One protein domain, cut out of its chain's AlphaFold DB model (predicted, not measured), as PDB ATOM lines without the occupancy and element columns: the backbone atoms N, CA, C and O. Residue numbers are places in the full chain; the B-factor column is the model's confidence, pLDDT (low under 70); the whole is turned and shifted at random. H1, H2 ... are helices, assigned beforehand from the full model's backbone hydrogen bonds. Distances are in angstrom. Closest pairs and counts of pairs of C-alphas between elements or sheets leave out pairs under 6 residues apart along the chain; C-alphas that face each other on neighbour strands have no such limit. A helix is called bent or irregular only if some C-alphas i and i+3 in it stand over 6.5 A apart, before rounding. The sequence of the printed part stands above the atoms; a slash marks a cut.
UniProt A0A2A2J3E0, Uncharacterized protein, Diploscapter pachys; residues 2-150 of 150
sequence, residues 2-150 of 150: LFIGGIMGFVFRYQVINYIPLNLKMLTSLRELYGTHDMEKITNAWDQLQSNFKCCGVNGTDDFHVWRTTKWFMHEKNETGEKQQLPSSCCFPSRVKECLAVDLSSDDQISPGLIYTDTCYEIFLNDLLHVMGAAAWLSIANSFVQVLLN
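What this domain is: This is residues 2 to 150 of the 150 residues of an uncharacterized protein of Diploscapter pachys (UniProt A0A2A2J3E0). A long two-helix stem ends in a small head: H7 and H1 run side by side in opposite directions, and the head at one end of H7 holds H2, H3, the short H4, H5 and H6, and two long loop stretches. The ends of the printed part, Leu 2 and Asn 150, are on the stem, and the stem makes much of the length. The printed part has 149 residues with seven named helices, H1 to H7 in chain order, and no named strand; the class is all helix. The whole is loose, with a radius of gyration of the C-alphas of 19.4 A and spans of 67 by 31 by 27 A.

How they stand to each other: H7, residues 120 to 148, touches H1, residues 2 to 18, at a shallow tilt of 24 degrees, opposite ways; their closest C-alphas, of Gly 6 and Ala 136, are 4.1 A apart. H3, residues 37 to 53, touches H7 with residues 49 to 53 alone, about perpendicular at 83 degrees; the closest C-alphas, of Gln 50 and Cys 120, are 6.9 A apart. H2, residues 22 to 33, only just touches H7, with 3 pairs of C-alphas within 8 A, the closest those of Asn 23 and Tyr 121 at 6.2 A. H2 touches H3 at a steep tilt of 48 degrees, opposite ways, the closest C-alphas being those of Leu 33 and Met 39 at 6.3 A. The helix packing is mostly crossed, with helices that touch mostly at more than a shallow tilt. H5, residues 71 to 75, touches H2, the closest C-alphas being those of Glu 32 and Lys 71 at 5.8 A. H4, residues 64 to 69, is close to H2 but not clearly touching, with C-alphas 31 and 69 the closest at 6.4 A. H6, residues 93 to 100, touches no helix. Every O i to N i+4 pair is within hydrogen-bond range in H1, H2, H5 and H7; the counts are 11 of 13 in H3, 2 of 4 in H6 and 0 of 2 in H4, where 3 of 3 O i to N i+3 pairs are.

Where its parts are: H7 is 42.3 A from C-alpha 120 at (215.313, 164.893, 266.572) to C-alpha 148 at (255.026, 171.103, 279.843). H1 begins at C-alpha 2 at (241.245, 168.211, 283.182) and is 24.5 A long; H3 is 24.7 A and H2 15.5 A. H3 and H6 are irregular: C-alphas 38 and 41 are 8.6 A apart, and C-alphas 94 and 97 are 8.7 A apart.

The domain as a whole: The two C-alphas farthest apart, of Gly 81 and Asn 150, are 67.8 A apart. The links H5 to H6 and H6 to H7 are long, with 17 and 19 residues, and the printed part has no cut. Mean pLDDT of the printed part is 90.2; residues 76 to 82 and 108 to 109 are under 70.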
ATOM      1  N   LEU A   2     241.779 168.244 284.558       89.81
ATOM      2  CA  LEU A   2     241.245 168.211 283.182       89.81
ATOM      3  C   LEU A   2     241.487 166.888 282.435       89.81
ATOM      4  O   LEU A   2     240.612 166.443 281.700       89.81
ATOM      5  N   PHE A   3     242.615 166.215 282.677       91.88
ATOM      6  CA  PHE A   3     242.895 164.900 282.091       91.88
ATOM      7  C   PHE A   3     241.822 163.852 282.426       91.88
ATOM      8  O   PHE A   3     241.295 163.194 281.533       91.88
ATOM      9  N   ILE A   4     241.447 163.750 283.707       93.12
ATOM     10  CA  ILE A   4     240.400 162.823 284.162       93.12
ATOM     11  C   ILE A   4     239.059 163.195 283.519       93.12
ATOM     12  O   ILE A   4     238.362 162.316 283.024       93.12
ATOM     13  N   GLY A   5     238.726 164.491 283.459       91.94
ATOM     14  CA  GLY A   5     237.521 164.971 282.774       91.94
ATOM     15  C   GLY A   5     237.476 164.576 281.293       91.94
ATOM     16  O   GLY A   5     236.447 164.104 280.818       91.94
ATOM     17  N   GLY A   6     238.606 164.677 280.587       93.44
ATOM     18  CA  GLY A   6     238.728 164.239 279.196       93.44
ATOM     19  C   GLY A   6     238.499 162.735 279.017       93.44
ATOM     20  O   GLY A   6     237.718 162.334 278.155       93.44
ATOM     21  N   ILE A   7     239.105 161.899 279.870       94.94
ATOM     22  CA  ILE A   7     238.878 160.441 279.851       94.94
ATOM     23  C   ILE A   7     237.405 160.122 280.117       94.94
ATOM     24  O   ILE A   7     236.800 159.350 279.372       94.94
ATOM     25  N   MET A   8     236.808 160.736 281.141       93.75
ATOM     26  CA  MET A   8     235.394 160.533 281.472       93.75
ATOM     27  C   MET A   8     234.474 160.937 280.315       93.75
ATOM     28  O   MET A   8     233.489 160.247 280.060       93.75
ATOM     29  N   GLY A   9     234.819 161.986 279.560       92.69
ATOM     30  CA  GLY A   9     234.108 162.369 278.338       92.69
ATOM     31  C   GLY A   9     234.088 161.256 277.285       92.69
ATOM     32  O   GLY A   9     233.027 160.943 276.742       92.69
ATOM     33  N   PHE A  10     235.222 160.590 277.041       93.81
ATOM     34  CA  PHE A  10     235.279 159.444 276.122       93.81
ATOM     35  C   PHE A  10     234.523 158.222 276.643       93.81
ATOM     36  O   PHE A  10     233.837 157.559 275.863       93.81
ATOM     37  N   VAL A  11     234.607 157.939 277.947       94.31
ATOM     38  CA  VAL A  11     233.845 156.847 278.573       94.31
ATOM     39  C   VAL A  11     232.347 157.087 278.415       94.31
ATOM     40  O   VAL A  11     231.629 156.188 277.984       94.31
ATOM     41  N   PHE A  12     231.866 158.300 278.694       92.44
ATOM     42  CA  PHE A  12     230.454 158.630 278.515       92.44
ATOM     43  C   PHE A  12     230.034 158.541 277.046       92.44
ATOM     44  O   PHE A  12     229.002 157.949 276.746       92.44
ATOM     45  N   ARG A  13     230.855 159.046 276.113       93.12
ATOM     46  CA  ARG A  13     230.609 158.902 274.667       93.12
ATOM     47  C   ARG A  13     230.425 157.431 274.283       93.12
ATOM     48  O   ARG A  13     229.487 157.090 273.567       93.12
ATOM     49  N   TYR A  14     231.301 156.557 274.779       93.44
ATOM     50  CA  TYR A  14     231.195 155.113 274.564       93.44
ATOM     51  C   TYR A  14     229.913 154.538 275.177       93.44
ATOM     52  O   TYR A  14     229.239 153.733 274.535       93.44
ATOM     53  N   GLN A  15     229.536 154.978 276.379       93.31
ATOM     54  CA  GLN A  15     228.312 154.522 277.034       93.31
ATOM     55  C   GLN A  15     227.040 154.913 276.284       93.31
ATOM     56  O   GLN A  15     226.158 154.071 276.122       93.31
ATOM     57  N   VAL A  16     226.959 156.152 275.792       92.75
ATOM     58  CA  VAL A  16     225.804 156.633 275.020       92.75
ATOM     59  C   VAL A  16     225.607 155.809 273.752       92.75
ATOM     60  O   VAL A  16     224.486 155.415 273.464       92.75
ATOM     61  N   ILE A  17     226.687 155.505 273.028       90.12
ATOM     62  CA  ILE A  17     226.609 154.758 271.764       90.12
ATOM     63  C   ILE A  17     226.218 153.289 271.991       90.12
ATOM     64  O   ILE A  17     225.464 152.734 271.200       90.12
ATOM     65  N   ASN A  18     226.749 152.646 273.038       92.62
ATOM     66  CA  ASN A  18     226.696 151.182 273.153       92.62
ATOM     67  C   ASN A  18     225.692 150.654 274.184       92.62
ATOM     68  O   ASN A  18     225.248 149.517 274.056       92.62
ATOM     69  N   TYR A  19     225.357 151.431 275.217       90.88
ATOM     70  CA  TYR A  19     224.579 150.924 276.354       90.88
ATOM     71  C   TYR A  19     223.308 151.713 276.646       90.88
ATOM     72  O   TYR A  19     222.399 151.176 277.278       90.88
ATOM     73  N   ILE A  20     223.224 152.979 276.232       90.81
ATOM     74  CA  ILE A  20     222.068 153.823 276.537       90.81
ATOM     75  C   ILE A  20     221.121 153.821 275.333       90.81
ATOM     76  O   ILE A  20     221.454 154.414 274.310       90.81
ATOM     77  N   PRO A  21     219.909 153.241 275.443       91.56
ATOM     78  CA  PRO A  21     218.894 153.346 274.401       91.56
ATOM     79  C   PRO A  21     218.261 154.742 274.448       91.56
ATOM     80  O   PRO A  21     217.161 154.946 274.975       91.56
ATOM     81  N   LEU A  22     219.010 155.741 273.978       91.94
ATOM     82  CA  LEU A  22     218.641 157.149 274.081       91.94
ATOM     83  C   LEU A  22     217.345 157.445 273.310       91.94
ATOM     84  O   LEU A  22     216.514 158.193 273.813       91.94
ATOM     85  N   ASN A  23     217.113 156.778 272.177       93.06
ATOM     86  CA  ASN A  23     215.868 156.869 271.411       93.06
ATOM     87  C   ASN A  23     214.636 156.495 272.255       93.06
ATOM     88  O   ASN A  23     213.651 157.224 272.254       93.06
ATOM     89  N   LEU A  24     214.701 155.401 273.022       94.50
ATOM     90  CA  LEU A  24     213.590 154.957 273.869       94.50
ATOM     91  C   LEU A  24     213.370 155.909 275.044       94.50
ATOM     92  O   LEU A  24     212.235 156.266 275.343       94.50
ATOM     93  N   LYS A  25     214.451 156.361 275.694       94.88
ATOM     94  CA  LYS A  25     214.362 157.340 276.791       94.88
ATOM     95  C   LYS A  25     213.727 158.645 276.323       94.88
ATOM     96  O   LYS A  25     212.879 159.197 277.019       94.88
ATOM     97  N   MET A  26     214.126 159.110 275.146       96.12
ATOM     98  CA  MET A  26     213.579 160.301 274.516       96.12
ATOM     99  C   MET A  26     212.099 160.088 274.164       96.12
ATOM    100  O   MET A  26     211.263 160.891 274.567       96.12
ATOM    101  N   LEU A  27     211.735 158.950 273.565       96.75
ATOM    102  CA  LEU A  27     210.338 158.603 273.278       96.75
ATOM    103  C   LEU A  27     209.452 158.606 274.528       96.75
ATOM    104  O   LEU A  27     208.381 159.211 274.527       96.75
ATOM    105  N   THR A  28     209.898 157.966 275.610       96.25
ATOM    106  CA  THR A  28     209.166 157.961 276.882       96.25
ATOM    107  C   THR A  28     209.079 159.363 277.479       96.25
ATOM    108  O   THR A  28     208.011 159.756 277.935       96.25
ATOM    109  N   SER A  29     210.166 160.142 277.442       96.69
ATOM    110  CA  SER A  29     210.153 161.526 277.926       96.69
ATOM    111  C   SER A  29     209.140 162.385 277.175       96.69
ATOM    112  O   SER A  29     208.469 163.196 277.806       96.69
ATOM    113  N   LEU A  30     209.019 162.211 275.858       96.75
ATOM    114  CA  LEU A  30     208.038 162.930 275.053       96.75
ATOM    115  C   LEU A  30     206.611 162.489 275.394       96.75
ATOM    116  O   LEU A  30     205.763 163.319 275.702       96.75
ATOM    117  N   ARG A  31     206.343 161.176 275.367       95.75
ATOM    118  CA  ARG A  31     204.991 160.630 275.563       95.75
ATOM    119  C   ARG A  31     204.429 160.912 276.948       95.75
ATOM    120  O   ARG A  31     203.243 161.208 277.068       95.75
ATOM    121  N   GLU A  32     205.269 160.815 277.973       95.38
ATOM    122  CA  GLU A  32     204.808 160.765 279.359       95.38
ATOM    123  C   GLU A  32     204.980 162.074 280.124       95.38
ATOM    124  O   GLU A  32     204.228 162.308 281.068       95.38
ATOM    125  N   LEU A  33     205.978 162.892 279.768       95.75
ATOM    126  CA  LEU A  33     206.432 163.998 280.619       95.75
ATOM    127  C   LEU A  33     206.284 165.372 279.968       95.75
ATOM    128  O   LEU A  33     206.139 166.359 280.692       95.75
ATOM    129  N   TYR A  34     206.314 165.455 278.636       95.44
ATOM    130  CA  TYR A  34     206.102 166.718 277.936       95.44
ATOM    131  C   TYR A  34     204.744 167.320 278.314       95.44
ATOM    132  O   TYR A  34     203.747 166.601 278.396       95.44
ATOM    133  N   GLY A  35     204.715 168.628 278.571       90.94
ATOM    134  CA  GLY A  35     203.488 169.361 278.884       90.94
ATOM    135  C   GLY A  35     202.862 169.030 280.242       90.94
ATOM    136  O   GLY A  35     201.760 169.486 280.537       90.94
ATOM    137  N   THR A  36     203.535 168.246 281.090       90.31
ATOM    138  CA  THR A  36     203.062 167.997 282.457       90.31
ATOM    139  C   THR A  36     203.470 169.144 283.382       90.31
ATOM    140  O   THR A  36     204.601 169.628 283.322       90.31
ATOM    141  N   HIS A  37     202.553 169.574 284.254       86.31
ATOM    142  CA  HIS A  37     202.746 170.736 285.135       86.31
ATOM    143  C   HIS A  37     203.996 170.612 286.026       86.31
ATOM    144  O   HIS A  37     204.720 171.581 286.234       86.31
ATOM    145  N   ASP A  38     204.299 169.402 286.500       89.56
ATOM    146  CA  ASP A  38     205.429 169.164 287.405       89.56
ATOM    147  C   ASP A  38     206.783 169.049 286.680       89.56
ATOM    148  O   ASP A  38     207.833 169.028 287.326       89.56
ATOM    149  N   MET A  39     206.786 168.976 285.342       93.25
ATOM    150  CA  MET A  39     207.987 168.749 284.528       93.25
ATOM    151  C   MET A  39     208.187 169.810 283.439       93.25
ATOM    152  O   MET A  39     208.682 169.506 282.355       93.25
ATOM    153  N   GLU A  40     207.897 171.079 283.732       93.75
ATOM    154  CA  GLU A  40     208.091 172.199 282.793       93.75
ATOM    155  C   GLU A  40     209.510 172.250 282.189       93.75
ATOM    156  O   GLU A  40     209.694 172.560 281.014       93.75
ATOM    157  N   LYS A  41     210.536 171.861 282.960       96.25
ATOM    158  CA  LYS A  41     211.925 171.778 282.470       96.25
ATOM    159  C   LYS A  41     212.094 170.790 281.314       96.25
ATOM    160  O   LYS A  41     212.934 171.019 280.449       96.25
ATOM    161  N   ILE A  42     211.328 169.699 281.311       96.06
ATOM    162  CA  ILE A  42     211.340 168.711 280.227       96.06
ATOM    163  C   ILE A  42     210.664 169.303 278.993       96.06
ATOM    164  O   ILE A  42     211.228 169.200 277.909       96.06
ATOM    165  N   THR A  43     209.521 169.974 279.160       96.12
ATOM    166  CA  THR A  43     208.844 170.708 278.078       96.12
ATOM    167  C   THR A  43     209.792 171.713 277.425       96.12
ATOM    168  O   THR A  43     210.037 171.638 276.228       96.12
ATOM    169  N   ASN A  44     210.442 172.558 278.226       97.06
ATOM    170  CA  ASN A  44     211.382 173.563 277.731       97.06
ATOM    171  C   ASN A  44     212.590 172.932 277.013       97.06
ATOM    172  O   ASN A  44     212.983 173.382 275.940       97.06
ATOM    173  N   ALA A  45     213.159 171.854 277.565       97.19
ATOM    174  CA  ALA A  45     214.256 171.141 276.912       97.19
ATOM    175  C   ALA A  45     213.846 170.585 275.538       97.19
ATOM    176  O   ALA A  45     214.630 170.653 274.593       97.19
ATOM    177  N   TRP A  46     212.621 170.073 275.417       97.81
ATOM    178  CA  TRP A  46     212.057 169.617 274.148       97.81
ATOM    179  C   TRP A  46     211.813 170.754 273.163       97.81
ATOM    180  O   TRP A  46     212.188 170.626 271.999       97.81
ATOM    181  N   ASP A  47     211.244 171.864 273.627       97.31
ATOM    182  CA  ASP A  47     210.974 173.025 272.782       97.31
ATOM    183  C   ASP A  47     212.279 173.598 272.215       97.31
ATOM    184  O   ASP A  47     212.372 173.850 271.015       97.31
ATOM    185  N   GLN A  48     213.319 173.714 273.053       97.00
ATOM    186  CA  GLN A  48     214.655 174.133 272.624       97.00
ATOM    187  C   GLN A  48     215.296 173.134 271.663       97.00
ATOM    188  O   GLN A  48     215.912 173.541 270.678       97.00
ATOM    189  N   LEU A  49     215.178 171.832 271.937       97.44
ATOM    190  CA  LEU A  49     215.704 170.794 271.055       97.44
ATOM    191  C   LEU A  49     215.098 170.936 269.654       97.44
ATOM    192  O   LEU A  49     215.827 171.010 268.667       97.44
ATOM    193  N   GLN A  50     213.775 171.049 269.574       97.56
ATOM    194  CA  GLN A  50     213.042 171.162 268.313       97.56
ATOM    195  C   GLN A  50     213.349 172.469 267.583       97.56
ATOM    196  O   GLN A  50     213.645 172.440 266.390       97.56
ATOM    197  N   SER A  51     213.366 173.606 268.289       95.75
ATOM    198  CA  SER A  51     213.634 174.906 267.665       95.75
ATOM    199  C   SER A  51     215.074 175.039 267.172       95.75
ATOM    200  O   SER A  51     215.317 175.612 266.109       95.75
ATOM    201  N   ASN A  52     216.042 174.519 267.933       96.19
ATOM    202  CA  ASN A  52     217.463 174.659 267.612       96.19
ATOM    203  C   ASN A  52     217.881 173.708 266.492       96.19
ATOM    204  O   ASN A  52     218.600 174.117 265.580       96.19
ATOM    205  N   PHE A  53     217.409 172.460 266.542       96.50
ATOM    206  CA  PHE A  53     217.744 171.443 265.545       96.50
ATOM    207  C   PHE A  53     216.748 171.366 264.388       96.50
ATOM    208  O   PHE A  53     217.001 170.626 263.444       96.50
ATOM    209  N   LYS A  54     215.669 172.163 264.417       96.19
ATOM    210  CA  LYS A  54     214.650 172.240 263.356       96.19
ATOM    211  C   LYS A  54     214.087 170.861 263.023       96.19
ATOM    212  O   LYS A  54     214.040 170.454 261.866       96.19
ATOM    213  N   CYS A  55     213.702 170.144 264.068       96.44
ATOM    214  CA  CYS A  55     213.261 168.760 264.014       96.44
ATOM    215  C   CYS A  55     211.917 168.610 264.731       96.44
ATOM    216  O   CYS A  55     211.562 169.421 265.591       96.44
ATOM    217  N   CYS A  56     211.171 167.563 264.400       95.62
ATOM    218  CA  CYS A  56     209.961 167.195 265.111       95.62
ATOM    219  C   CYS A  56     209.757 165.680 265.135       95.62
ATOM    220  O   CYS A  56     209.979 164.973 264.157       95.62
ATOM    221  N   GLY A  57     209.326 165.182 266.292       95.31
ATOM    222  CA  GLY A  57     209.279 163.754 266.577       95.31
ATOM    223  C   GLY A  57     210.552 163.263 267.260       95.31
ATOM    224  O   GLY A  57     211.379 164.038 267.750       95.31
ATOM    225  N   VAL A  58     210.686 161.945 267.337       96.56
ATOM    226  CA  VAL A  58     211.729 161.277 268.109       96.56
ATOM    227  C   VAL A  58     212.742 160.630 267.186       96.56
ATOM    228  O   VAL A  58     213.850 161.142 267.092       96.56
ATOM    229  N   ASN A  59     212.397 159.520 266.535       95.00
ATOM    230  CA  ASN A  59     213.343 158.744 265.739       95.00
ATOM    231  C   ASN A  59     212.636 157.866 264.701       95.00
ATOM    232  O   ASN A  59     211.665 157.193 265.042       95.00
ATOM    233  N   GLY A  60     213.181 157.778 263.486       90.56
ATOM    234  CA  GLY A  60     212.690 156.872 262.445       90.56
ATOM    235  C   GLY A  60     211.188 157.025 262.193       90.56
ATOM    236  O   GLY A  60     210.748 158.061 261.714       90.56
ATOM    237  N   THR A  61     210.404 155.994 262.527       89.31
ATOM    238  CA  THR A  61     208.938 155.980 262.357       89.31
ATOM    239  C   THR A  61     208.173 156.758 263.429       89.31
ATOM    240  O   THR A  61     206.978 156.985 263.272       89.31
ATOM    241  N   ASP A  62     208.817 157.133 264.536       93.31
ATOM    242  CA  ASP A  62     208.257 158.059 265.524       93.31
ATOM    243  C   ASP A  62     208.511 159.506 265.057       93.31
ATOM    244  O   ASP A  62     209.209 160.271 265.727       93.31
ATOM    245  N   ASP A  63     207.997 159.862 263.881       92.81
ATOM    246  CA  ASP A  63     208.056 161.210 263.304       92.81
ATOM    247  C   ASP A  63     207.092 162.179 264.022       92.81
ATOM    248  O   ASP A  63     206.651 161.927 265.147       92.81
ATOM    249  N   PHE A  64     206.748 163.311 263.407       91.69
ATOM    250  CA  PHE A  64     205.812 164.278 263.986       91.69
ATOM    251  C   PHE A  64     204.430 163.672 264.325       91.69
ATOM    252  O   PHE A  64     203.727 164.203 265.184       91.69
ATOM    253  N   HIS A  65     204.025 162.531 263.759       91.94
ATOM    254  CA  HIS A  65     202.779 161.868 264.154       91.94
ATOM    255  C   HIS A  65     202.820 161.277 265.567       91.94
ATOM    256  O   HIS A  65     201.753 161.028 266.142       91.94
ATOM    257  N   VAL A  66     204.009 161.083 266.153       94.31
ATOM    258  CA  VAL A  66     204.173 160.562 267.519       94.31
ATOM    259  C   VAL A  66     203.455 161.427 268.556       94.31
ATOM    260  O   VAL A  66     203.003 160.911 269.580       94.31
ATOM    261  N   TRP A  67     203.270 162.719 268.273       92.81
ATOM    262  CA  TRP A  67     202.566 163.664 269.136       92.81
ATOM    263  C   TRP A  67     201.148 163.226 269.489       92.81
ATOM    264  O   TRP A  67     200.742 163.366 270.643       92.81
ATOM    265  N   ARG A  68     200.450 162.553 268.564       90.50
ATOM    266  CA  ARG A  68     199.108 161.992 268.804       90.50
ATOM    267  C   ARG A  68     199.072 160.928 269.899       90.50
ATOM    268  O   ARG A  68     198.005 160.609 270.411       90.50
ATOM    269  N   THR A  69     200.222 160.354 270.244       91.81
ATOM    270  CA  THR A  69     200.354 159.325 271.285       91.81
ATOM    271  C   THR A  69     200.781 159.889 272.640       91.81
ATOM    272  O   THR A  69     200.901 159.136 273.602       91.81
ATOM    273  N   THR A  70     201.041 161.195 272.727       93.50
ATOM    274  CA  THR A  70     201.513 161.837 273.959       93.50
ATOM    275  C   THR A  70     200.361 162.109 274.923       93.50
ATOM    276  O   THR A  70     199.233 162.388 274.513       93.50
ATOM    277  N   LYS A  71     200.647 162.073 276.228       92.62
ATOM    278  CA  LYS A  71     199.690 162.492 277.261       92.62
ATOM    279  C   LYS A  71     199.285 163.947 277.096       92.62
ATOM    280  O   LYS A  71     198.107 164.253 277.254       92.62
ATOM    281  N   TRP A  72     200.243 164.805 276.746       91.44
ATOM    282  CA  TRP A  72     200.003 166.211 276.437       91.44
ATOM    283  C   TRP A  72     198.857 166.353 275.440       91.44
ATOM    284  O   TRP A  72     197.811 166.869 275.804       91.44
ATOM    285  N   PHE A  73     198.963 165.736 274.262       89.25
ATOM    286  CA  PHE A  73     197.926 165.801 273.232       89.25
ATOM    287  C   PHE A  73     196.532 165.330 273.696       89.25
ATOM    288  O   PHE A  73     195.502 165.862 273.278       89.25
ATOM    289  N   MET A  74     196.473 164.324 274.573       85.00
ATOM    290  CA  MET A  74     195.205 163.799 275.094       85.00
ATOM    291  C   MET A  74     194.521 164.758 276.074       85.00
ATOM    292  O   MET A  74     193.286 164.794 276.137       85.00
ATOM    293  N   HIS A  75     195.310 165.513 276.837       81.50
ATOM    294  CA  HIS A  75     194.834 166.434 277.867       81.50
ATOM    295  C   HIS A  75     194.779 167.894 277.402       81.50
ATOM    296  O   HIS A  75     194.072 168.686 278.028       81.50
ATOM    297  N   GLU A  76     195.452 168.230 276.302       69.38
ATOM    298  CA  GLU A  76     195.545 169.591 275.791       69.38
ATOM    299  C   GLU A  76     194.171 170.090 275.333       69.38
ATOM    300  O   GLU A  76     193.522 169.539 274.433       69.38
ATOM    301  N   LYS A  77     193.718 171.161 275.978       61.84
ATOM    302  CA  LYS A  77     192.625 172.008 275.510       61.84
ATOM    303  C   LYS A  77     193.115 173.440 275.587       61.84
ATOM    304  O   LYS A  77     193.360 173.940 276.683       61.84
ATOM    305  N   ASN A  78     193.230 174.091 274.438       60.50
ATOM    306  CA  ASN A  78     193.573 175.504 274.393       60.50
ATOM    307  C   ASN A  78     192.434 176.330 275.020       60.50
ATOM    308  O   ASN A  78     191.295 175.863 275.105       60.50
ATOM    309  N   GLU A  79     192.707 177.578 275.411       52.44
ATOM    310  CA  GLU A  79     191.717 178.494 276.013       52.44
ATOM    311  C   GLU A  79     190.475 178.725 275.124       52.44
ATOM    312  O   GLU A  79     189.385 178.997 275.626       52.44
ATOM    313  N   THR A  80     190.613 178.554 273.804       55.84
ATOM    314  CA  THR A  80     189.540 178.614 272.794       55.84
ATOM    315  C   THR A  80     188.780 177.296 272.596       55.84
ATOM    316  O   THR A  80     187.808 177.258 271.846       55.84
ATOM    317  N   GLY A  81     189.190 176.209 273.256       58.09
ATOM    318  CA  GLY A  81     188.613 174.868 273.100       58.09
ATOM    319  C   GLY A  81     189.099 174.100 271.864       58.09
ATOM    320  O   GLY A  81     188.661 172.968 271.648       58.09
ATOM    321  N   GLU A  82     190.005 174.678 271.073       62.97
ATOM    322  CA  GLU A  82     190.633 174.023 269.923       62.97
ATOM    323  C   GLU A  82     191.766 173.090 270.383       62.97
ATOM    324  O   GLU A  82     192.540 173.423 271.283       62.97
ATOM    325  N   LYS A  83     191.845 171.892 269.792       70.25
ATOM    326  CA  LYS A  83     192.887 170.904 270.100       70.25
ATOM    327  C   LYS A  83     194.105 171.127 269.217       70.25
ATOM    328  O   LYS A  83     194.111 170.704 268.060       70.25
ATOM    329  N   GLN A  84     195.140 171.730 269.785       85.19
ATOM    330  CA  GLN A  84     196.444 171.823 269.146       85.19
ATOM    331  C   GLN A  84     197.056 170.427 268.970       85.19
ATOM    332  O   GLN A  84     197.128 169.646 269.917       85.19
ATOM    333  N   GLN A  85     197.482 170.101 267.749       86.81
ATOM    334  CA  GLN A  85     198.033 168.774 267.439       86.81
ATOM    335  C   GLN A  85     199.544 168.669 267.698       86.81
ATOM    336  O   GLN A  85     200.053 167.577 267.942       86.81
ATOM    337  N   LEU A  86     200.257 169.796 267.637       91.56
ATOM    338  CA  LEU A  86     201.717 169.890 267.711       91.56
ATOM    339  C   LEU A  86     202.132 171.097 268.549       91.56
ATOM    340  O   LEU A  86     201.449 172.117 268.486       91.56
ATOM    341  N   PRO A  87     203.258 171.068 269.272       93.38
ATOM    342  CA  PRO A  87     203.772 172.266 269.925       93.38
ATOM    343  C   PRO A  87     204.289 173.287 268.905       93.38
ATOM    344  O   PRO A  87     204.692 172.946 267.792       93.38
ATOM    345  N   SER A  88     204.340 174.556 269.304       93.44
ATOM    346  CA  SER A  88     204.810 175.645 268.437       93.44
ATOM    347  C   SER A  88     206.278 175.503 268.020       93.44
ATOM    348  O   SER A  88     206.647 175.956 266.939       93.44
ATOM    349  N   SER A  89     207.102 174.834 268.827       95.69
ATOM    350  CA  SER A  89     208.514 174.523 268.561       95.69
ATOM    351  C   SER A  89     208.737 173.560 267.388       95.69
ATOM    352  O   SER A  89     209.803 173.578 266.777       95.69
ATOM    353  N   CYS A  90     207.736 172.747 267.047       94.94
ATOM    354  CA  CYS A  90     207.741 171.831 265.901       94.94
ATOM    355  C   CYS A  90     207.403 172.548 264.572       94.94
ATOM    356  O   CYS A  90     207.616 172.011 263.481       94.94
ATOM    357  N   CYS A  91     206.876 173.771 264.657       94.19
ATOM    358  CA  CYS A  91     206.400 174.545 263.522       94.19
ATOM    359  C   CYS A  91     207.468 175.484 262.962       94.19
ATOM    360  O   CYS A  91     208.293 176.043 263.686       94.19
ATOM    361  N   PHE A  92     207.382 175.768 261.661       93.25
ATOM    362  CA  PHE A  92     208.202 176.819 261.067       93.25
ATOM    363  C   PHE A  92     207.787 178.207 261.595       93.25
ATOM    364  O   PHE A  92     206.600 178.545 261.532       93.25
ATOM    365  N   PRO A  93     208.741 179.071 262.006       90.31
ATOM    366  CA  PRO A  93     208.441 180.393 262.569       90.31
ATOM    367  C   PRO A  93     207.554 181.273 261.681       90.31
ATOM    368  O   PRO A  93     206.731 182.038 262.179       90.31
ATOM    369  N   SER A  94     207.681 181.145 260.358       90.12
ATOM    370  CA  SER A  94     206.910 181.936 259.393       90.12
ATOM    371  C   SER A  94     205.426 181.556 259.321       90.12
ATOM    372  O   SER A  94     204.631 182.363 258.853       90.12
ATOM    373  N   ARG A  95     205.048 180.339 259.741       90.12
ATOM    374  CA  ARG A  95     203.694 179.776 259.568       90.12
ATOM    375  C   ARG A  95     203.177 179.052 260.815       90.12
ATOM    376  O   ARG A  95     202.428 178.086 260.721       90.12
ATOM    377  N   VAL A  96     203.540 179.543 262.002       90.62
ATOM    378  CA  VAL A  96     203.147 178.917 263.279       90.62
ATOM    379  C   VAL A  96     201.628 178.800 263.410       90.62
ATOM    380  O   VAL A  96     201.137 177.733 263.743       90.62
ATOM    381  N   LYS A  97     200.860 179.851 263.094       88.88
ATOM    382  CA  LYS A  97     199.391 179.828 263.242       88.88
ATOM    383  C   LYS A  97     198.721 178.731 262.409       88.88
ATOM    384  O   LYS A  97     197.833 178.054 262.905       88.88
ATOM    385  N   GLU A  98     199.167 178.560 261.167       89.38
ATOM    386  CA  GLU A  98     198.673 177.513 260.265       89.38
ATOM    387  C   GLU A  98     199.077 176.123 260.770       89.38
ATOM    388  O   GLU A  98     198.267 175.205 260.780       89.38
ATOM    389  N   CYS A  99     200.313 175.984 261.254       90.00
ATOM    390  CA  CYS A  99     200.830 174.727 261.782       90.00
ATOM    391  C   CYS A  99     200.114 174.282 263.066       90.00
ATOM    392  O   CYS A  99     199.819 173.105 263.224       90.00
ATOM    393  N   LEU A 100     199.778 175.207 263.969       88.50
ATOM    394  CA  LEU A 100     199.061 174.870 265.205       88.50
ATOM    395  C   LEU A 100     197.610 174.430 264.958       88.50
ATOM    396  O   LEU A 100     197.051 173.697 265.771       88.50
ATOM    397  N   ALA A 101     197.022 174.872 263.844       86.00
ATOM    398  CA  ALA A 101     195.660 174.545 263.432       86.00
ATOM    399  C   ALA A 101     195.580 173.341 262.474       86.00
ATOM    400  O   ALA A 101     194.483 172.975 262.050       86.00
ATOM    401  N   VAL A 102     196.717 172.741 262.104       85.12
ATOM    402  CA  VAL A 102     196.757 171.617 261.165       85.12
ATOM    403  C   VAL A 102     196.121 170.370 261.778       85.12
ATOM    404  O   VAL A 102     196.295 170.091 262.965       85.12
ATOM    405  N   ASP A 103     195.420 169.590 260.960       83.69
ATOM    406  CA  ASP A 103     194.913 168.280 261.356       83.69
ATOM    407  C   ASP A 103     195.884 167.173 260.912       83.69
ATOM    408  O   ASP A 103     196.023 166.886 259.724       83.69
ATOM    409  N   LEU A 104     196.530 166.511 261.877       80.31
ATOM    410  CA  LEU A 104     197.458 165.392 261.644       80.31
ATOM    411  C   LEU A 104     196.774 164.093 261.176       80.31
ATOM    412  O   LEU A 104     197.439 163.064 261.024       80.31
ATOM    413  N   SER A 105     195.451 164.101 261.005       77.25
ATOM    414  CA  SER A 105     194.670 162.957 260.523       77.25
ATOM    415  C   SER A 105     194.830 162.708 259.020       77.25
ATOM    416  O   SER A 105     194.609 161.585 258.569       77.25
ATOM    417  N   SER A 106     195.205 163.735 258.249       73.69
ATOM    418  CA  SER A 106     195.358 163.671 256.794       73.69
ATOM    419  C   SER A 106     196.640 164.380 256.362       73.69
ATOM    420  O   SER A 106     196.759 165.598 256.474       73.69
ATOM    421  N   ASP A 107     197.589 163.601 255.846       73.25
ATOM    422  CA  ASP A 107     198.906 164.088 255.411       73.25
ATOM    423  C   ASP A 107     198.814 165.025 254.183       73.25
ATOM    424  O   ASP A 107     199.659 165.892 253.982       73.25
ATOM    425  N   ASP A 108     197.716 164.948 253.416       65.50
ATOM    426  CA  ASP A 108     197.440 165.807 252.250       65.50
ATOM    427  C   ASP A 108     197.341 167.308 252.596       65.50
ATOM    428  O   ASP A 108     197.466 168.157 251.711       65.50
ATOM    429  N   GLN A 109     197.119 167.664 253.868       65.00
ATOM    430  CA  GLN A 109     197.060 169.062 254.320       65.00
ATOM    431  C   GLN A 109     198.428 169.619 254.751       65.00
ATOM    432  O   GLN A 109     198.555 170.821 255.009       65.00
ATOM    433  N   ILE A 110     199.470 168.782 254.818       79.81
ATOM    434  CA  ILE A 110     200.787 169.189 255.305       79.81
ATOM    435  C   ILE A 110     201.594 169.803 254.161       79.81
ATOM    436  O   ILE A 110     202.295 169.143 253.396       79.81
ATOM    437  N   SER A 111     201.499 171.128 254.043       80.00
ATOM    438  CA  SER A 111     202.292 171.880 253.069       80.00
ATOM    439  C   SER A 111     203.795 171.806 253.388       80.00
ATOM    440  O   SER A 111     204.184 171.944 254.554       80.00
ATOM    441  N   PRO A 112     204.676 171.697 252.373       81.00
ATOM    442  CA  PRO A 112     206.120 171.727 252.580       81.00
ATOM    443  C   PRO A 112     206.556 172.986 253.335       81.00
ATOM    444  O   PRO A 112     206.198 174.109 252.962       81.00
ATOM    445  N   GLY A 113     207.336 172.806 254.403       84.31
ATOM    446  CA  GLY A 113     207.820 173.897 255.256       84.31
ATOM    447  C   GLY A 113     206.778 174.457 256.230       84.31
ATOM    448  O   GLY A 113     206.876 175.626 256.612       84.31
ATOM    449  N   LEU A 114     205.724 173.702 256.547       90.88
ATOM    450  CA  LEU A 114     204.793 174.020 257.634       90.88
ATOM    451  C   LEU A 114     205.295 173.451 258.972       90.88
ATOM    452  O   LEU A 114     205.331 174.166 259.974       90.88
ATOM    453  N   ILE A 115     205.761 172.199 258.941       92.56
ATOM    454  CA  ILE A 115     206.249 171.408 260.079       92.56
ATOM    455  C   ILE A 115     207.656 170.893 259.767       92.56
ATOM    456  O   ILE A 115     207.955 170.582 258.610       92.56
ATOM    457  N   TYR A 116     208.519 170.788 260.777       93.00
ATOM    458  CA  TYR A 116     209.801 170.098 260.638       93.00
ATOM    459  C   TYR A 116     209.600 168.587 260.463       93.00
ATOM    460  O   TYR A 116     209.041 167.931 261.332       93.00
ATOM    461  N   THR A 117     210.062 168.023 259.347       91.12
ATOM    462  CA  THR A 117     209.902 166.588 259.040       91.12
ATOM    463  C   THR A 117     211.036 165.721 259.582       91.12
ATOM    464  O   THR A 117     210.885 164.506 259.680       91.12
ATOM    465  N   ASP A 118     212.175 166.327 259.919       94.06
ATOM    466  CA  ASP A 118     213.339 165.605 260.427       94.06
ATOM    467  C   ASP A 118     213.120 165.155 261.873       94.06
ATOM    468  O   ASP A 118     212.630 165.918 262.705       94.06
ATOM    469  N   THR A 119     213.536 163.933 262.208       95.69
ATOM    470  CA  THR A 119     213.442 163.430 263.587       95.69
ATOM    471  C   THR A 119     214.600 163.933 264.448       95.69
ATOM    472  O   THR A 119     215.737 164.063 263.992       95.69
ATOM    473  N   CYS A 120     214.329 164.226 265.721       97.44
ATOM    474  CA  CYS A 120     215.313 164.893 266.572       97.44
ATOM    475  C   CYS A 120     216.460 163.985 267.045       97.44
ATOM    476  O   CYS A 120     217.536 164.488 267.360       97.44
ATOM    477  N   TYR A 121     216.261 162.666 267.125       96.19
ATOM    478  CA  TYR A 121     217.214 161.751 267.758       96.19
ATOM    479  C   TYR A 121     218.562 161.697 267.042       96.19
ATOM    480  O   TYR A 121     219.594 161.847 267.691       96.19
ATOM    481  N   GLU A 122     218.567 161.477 265.726       93.19
ATOM    482  CA  GLU A 122     219.817 161.278 264.986       93.19
ATOM    483  C   GLU A 122     220.655 162.555 264.950       93.19
ATOM    484  O   GLU A 122     221.858 162.519 265.216       93.19
ATOM    485  N   ILE A 123     220.009 163.693 264.680       95.12
ATOM    486  CA  ILE A 123     220.663 165.003 264.630       95.12
ATOM    487  C   ILE A 123     221.245 165.343 266.007       95.12
ATOM    488  O   ILE A 123     222.427 165.671 266.112       95.12
ATOM    489  N   PHE A 124     220.446 165.194 267.067       95.56
ATOM    490  CA  PHE A 124     220.888 165.457 268.433       95.56
ATOM    491  C   PHE A 124     222.035 164.544 268.859       95.56
ATOM    492  O   PHE A 124     223.015 165.011 269.433       95.56
ATOM    493  N   LEU A 125     221.932 163.242 268.582       94.19
ATOM    494  CA  LEU A 125     222.963 162.282 268.955       94.19
ATOM    495  C   LEU A 125     224.282 162.598 268.247       94.19
ATOM    496  O   LEU A 125     225.331 162.604 268.889       94.19
ATOM    497  N   ASN A 126     224.243 162.888 266.948       94.56
ATOM    498  CA  ASN A 126     225.444 163.227 266.191       94.56
ATOM    499  C   ASN A 126     226.109 164.501 266.722       94.56
ATOM    500  O   ASN A 126     227.323 164.500 266.945       94.56
ATOM    501  N   ASP A 127     225.328 165.550 266.985       95.38
ATOM    502  CA  ASP A 127     225.842 166.805 267.544       95.38
ATOM    503  C   ASP A 127     226.426 166.606 268.950       95.38
ATOM    504  O   ASP A 127     227.575 166.973 269.217       95.38
ATOM    505  N   LEU A 128     225.701 165.896 269.823       93.81
ATOM    506  CA  LEU A 128     226.153 165.558 271.171       93.81
ATOM    507  C   LEU A 128     227.490 164.808 271.142       93.81
ATOM    508  O   LEU A 128     228.439 165.188 271.831       93.81
ATOM    509  N   LEU A 129     227.602 163.755 270.329       94.00
ATOM    510  CA  LEU A 129     228.826 162.956 270.235       94.00
ATOM    511  C   LEU A 129     230.001 163.754 269.657       94.00
ATOM    512  O   LEU A 129     231.149 163.499 270.038       94.00
ATOM    513  N   HIS A 130     229.726 164.697 268.757       94.38
ATOM    514  CA  HIS A 130     230.731 165.582 268.180       94.38
ATOM    515  C   HIS A 130     231.270 166.568 269.224       94.38
ATOM    516  O   HIS A 130     232.481 166.620 269.457       94.38
ATOM    517  N   VAL A 131     230.383 167.288 269.920       94.31
ATOM    518  CA  VAL A 131     230.751 168.252 270.973       94.31
ATOM    519  C   VAL A 131     231.512 167.565 272.105       94.31
ATOM    520  O   VAL A 131     232.554 168.055 272.545       94.31
ATOM    521  N   MET A 132     231.049 166.393 272.542       93.25
ATOM    522  CA  MET A 132     231.725 165.618 273.581       93.25
ATOM    523  C   MET A 132     233.130 165.173 273.170       93.25
ATOM    524  O   MET A 132     234.059 165.258 273.974       93.25
ATOM    525  N   GLY A 133     233.302 164.722 271.924       93.50
ATOM    526  CA  GLY A 133     234.611 164.346 271.392       93.50
ATOM    527  C   GLY A 133     235.576 165.531 271.345       93.50
ATOM    528  O   GLY A 133     236.715 165.414 271.802       93.50
ATOM    529  N   ALA A 134     235.113 166.684 270.856       95.69
ATOM    530  CA  ALA A 134     235.908 167.908 270.811       95.69
ATOM    531  C   ALA A 134     236.320 168.374 272.218       95.69
ATOM    532  O   ALA A 134     237.500 168.613 272.473       95.69
ATOM    533  N   ALA A 135     235.376 168.436 273.163       94.94
ATOM    534  CA  ALA A 135     235.646 168.848 274.541       94.94
ATOM    535  C   ALA A 135     236.629 167.907 275.260       94.94
ATOM    536  O   ALA A 135     237.508 168.366 275.998       94.94
ATOM    537  N   ALA A 136     236.518 166.596 275.022       94.94
ATOM    538  CA  ALA A 136     237.431 165.609 275.587       94.94
ATOM    539  C   ALA A 136     238.865 165.804 275.070       94.94
ATOM    540  O   ALA A 136     239.800 165.880 275.871       94.94
ATOM    541  N   TRP A 137     239.039 165.973 273.754       95.31
ATOM    542  CA  TRP A 137     240.348 166.252 273.156       95.31
ATOM    543  C   TRP A 137     240.962 167.559 273.655       95.31
ATOM    544  O   TRP A 137     242.134 167.571 274.033       95.31
ATOM    545  N   LEU A 138     240.173 168.635 273.727       95.88
ATOM    546  CA  LEU A 138     240.630 169.924 274.255       95.88
ATOM    547  C   LEU A 138     241.095 169.808 275.713       95.88
ATOM    548  O   LEU A 138     242.136 170.354 276.075       95.88
ATOM    549  N   SER A 139     240.367 169.055 276.540       95.44
ATOM    550  CA  SER A 139     240.714 168.848 277.953       95.44
ATOM    551  C   SER A 139     242.032 168.090 278.124       95.44
ATOM    552  O   SER A 139     242.850 168.444 278.976       95.44
ATOM    553  N   ILE A 140     242.259 167.065 277.299       93.81
ATOM    554  CA  ILE A 140     243.499 166.282 277.312       93.81
ATOM    555  C   ILE A 140     244.672 167.137 276.832       93.81
ATOM    556  O   ILE A 140     245.681 167.223 277.532       93.81
ATOM    557  N   ALA A 141     244.530 167.814 275.688       94.75
ATOM    558  CA  ALA A 141     245.575 168.672 275.134       94.75
ATOM    559  C   ALA A 141     245.986 169.774 276.121       94.75
ATOM    560  O   ALA A 141     247.173 169.951 276.391       94.75
ATOM    561  N   ASN A 142     245.010 170.448 276.736       94.38
ATOM    562  CA  ASN A 142     245.275 171.482 277.734       94.38
ATOM    563  C   ASN A 142     246.009 170.921 278.964       94.38
ATOM    564  O   ASN A 142     246.934 171.543 279.481       94.38
ATOM    565  N   SER A 143     245.662 169.704 279.399       93.75
ATOM    566  CA  SER A 143     246.370 169.057 280.506       93.75
ATOM    567  C   SER A 143     247.840 168.771 280.184       93.75
ATOM    568  O   SER A 143     248.670 168.883 281.080       93.75
ATOM    569  N   PHE A 144     248.174 168.403 278.944       92.12
ATOM    570  CA  PHE A 144     249.568 168.192 278.535       92.12
ATOM    571  C   PHE A 144     250.347 169.502 278.460       92.12
ATOM    572  O   PHE A 144     251.467 169.575 278.960       92.12
ATOM    573  N   VAL A 145     249.746 170.550 277.892       94.38
ATOM    574  CA  VAL A 145     250.362 171.884 277.828       94.38
ATOM    575  C   VAL A 145     250.669 172.405 279.232       94.38
ATOM    576  O   VAL A 145     251.774 172.879 279.475       94.38
ATOM    577  N   GLN A 146     249.741 172.249 280.179       92.94
ATOM    578  CA  GLN A 146     249.948 172.671 281.565       92.94
ATOM    579  C   GLN A 146     251.119 171.945 282.245       92.94
ATOM    580  O   GLN A 146     251.815 172.553 283.049       92.94
ATOM    581  N   VAL A 147     251.340 170.666 281.930       92.75
ATOM    582  CA  VAL A 147     252.471 169.888 282.464       92.75
ATOM    583  C   VAL A 147     253.795 170.289 281.814       92.75
ATOM    584  O   VAL A 147     254.817 170.249 282.478       92.75
ATOM    585  N   LEU A 148     253.802 170.674 280.536       90.94
ATOM    586  CA  LEU A 148     255.026 171.103 279.843       90.94
ATOM    587  C   LEU A 148     255.468 172.523 280.217       90.94
ATOM    588  O   LEU A 148     256.650 172.840 280.115       90.94
ATOM    589  N   LEU A 149     254.524 173.386 280.599       90.94
ATOM    590  CA  LEU A 149     254.788 174.775 280.983       90.94
ATOM    591  C   LEU A 149     255.168 174.948 282.462       90.94
ATOM    592  O   LEU A 149     255.460 176.073 282.868       90.94
ATOM    593  N   ASN A 150     255.134 173.876 283.255       83.56
ATOM    594  CA  ASN A 150     255.358 173.893 284.701       83.56
ATOM    595  C   ASN A 150     256.514 172.971 285.082       83.56
ATOM    596  O   ASN A 150     257.377 173.415 285.867       83.56
TER     597      ASN A 150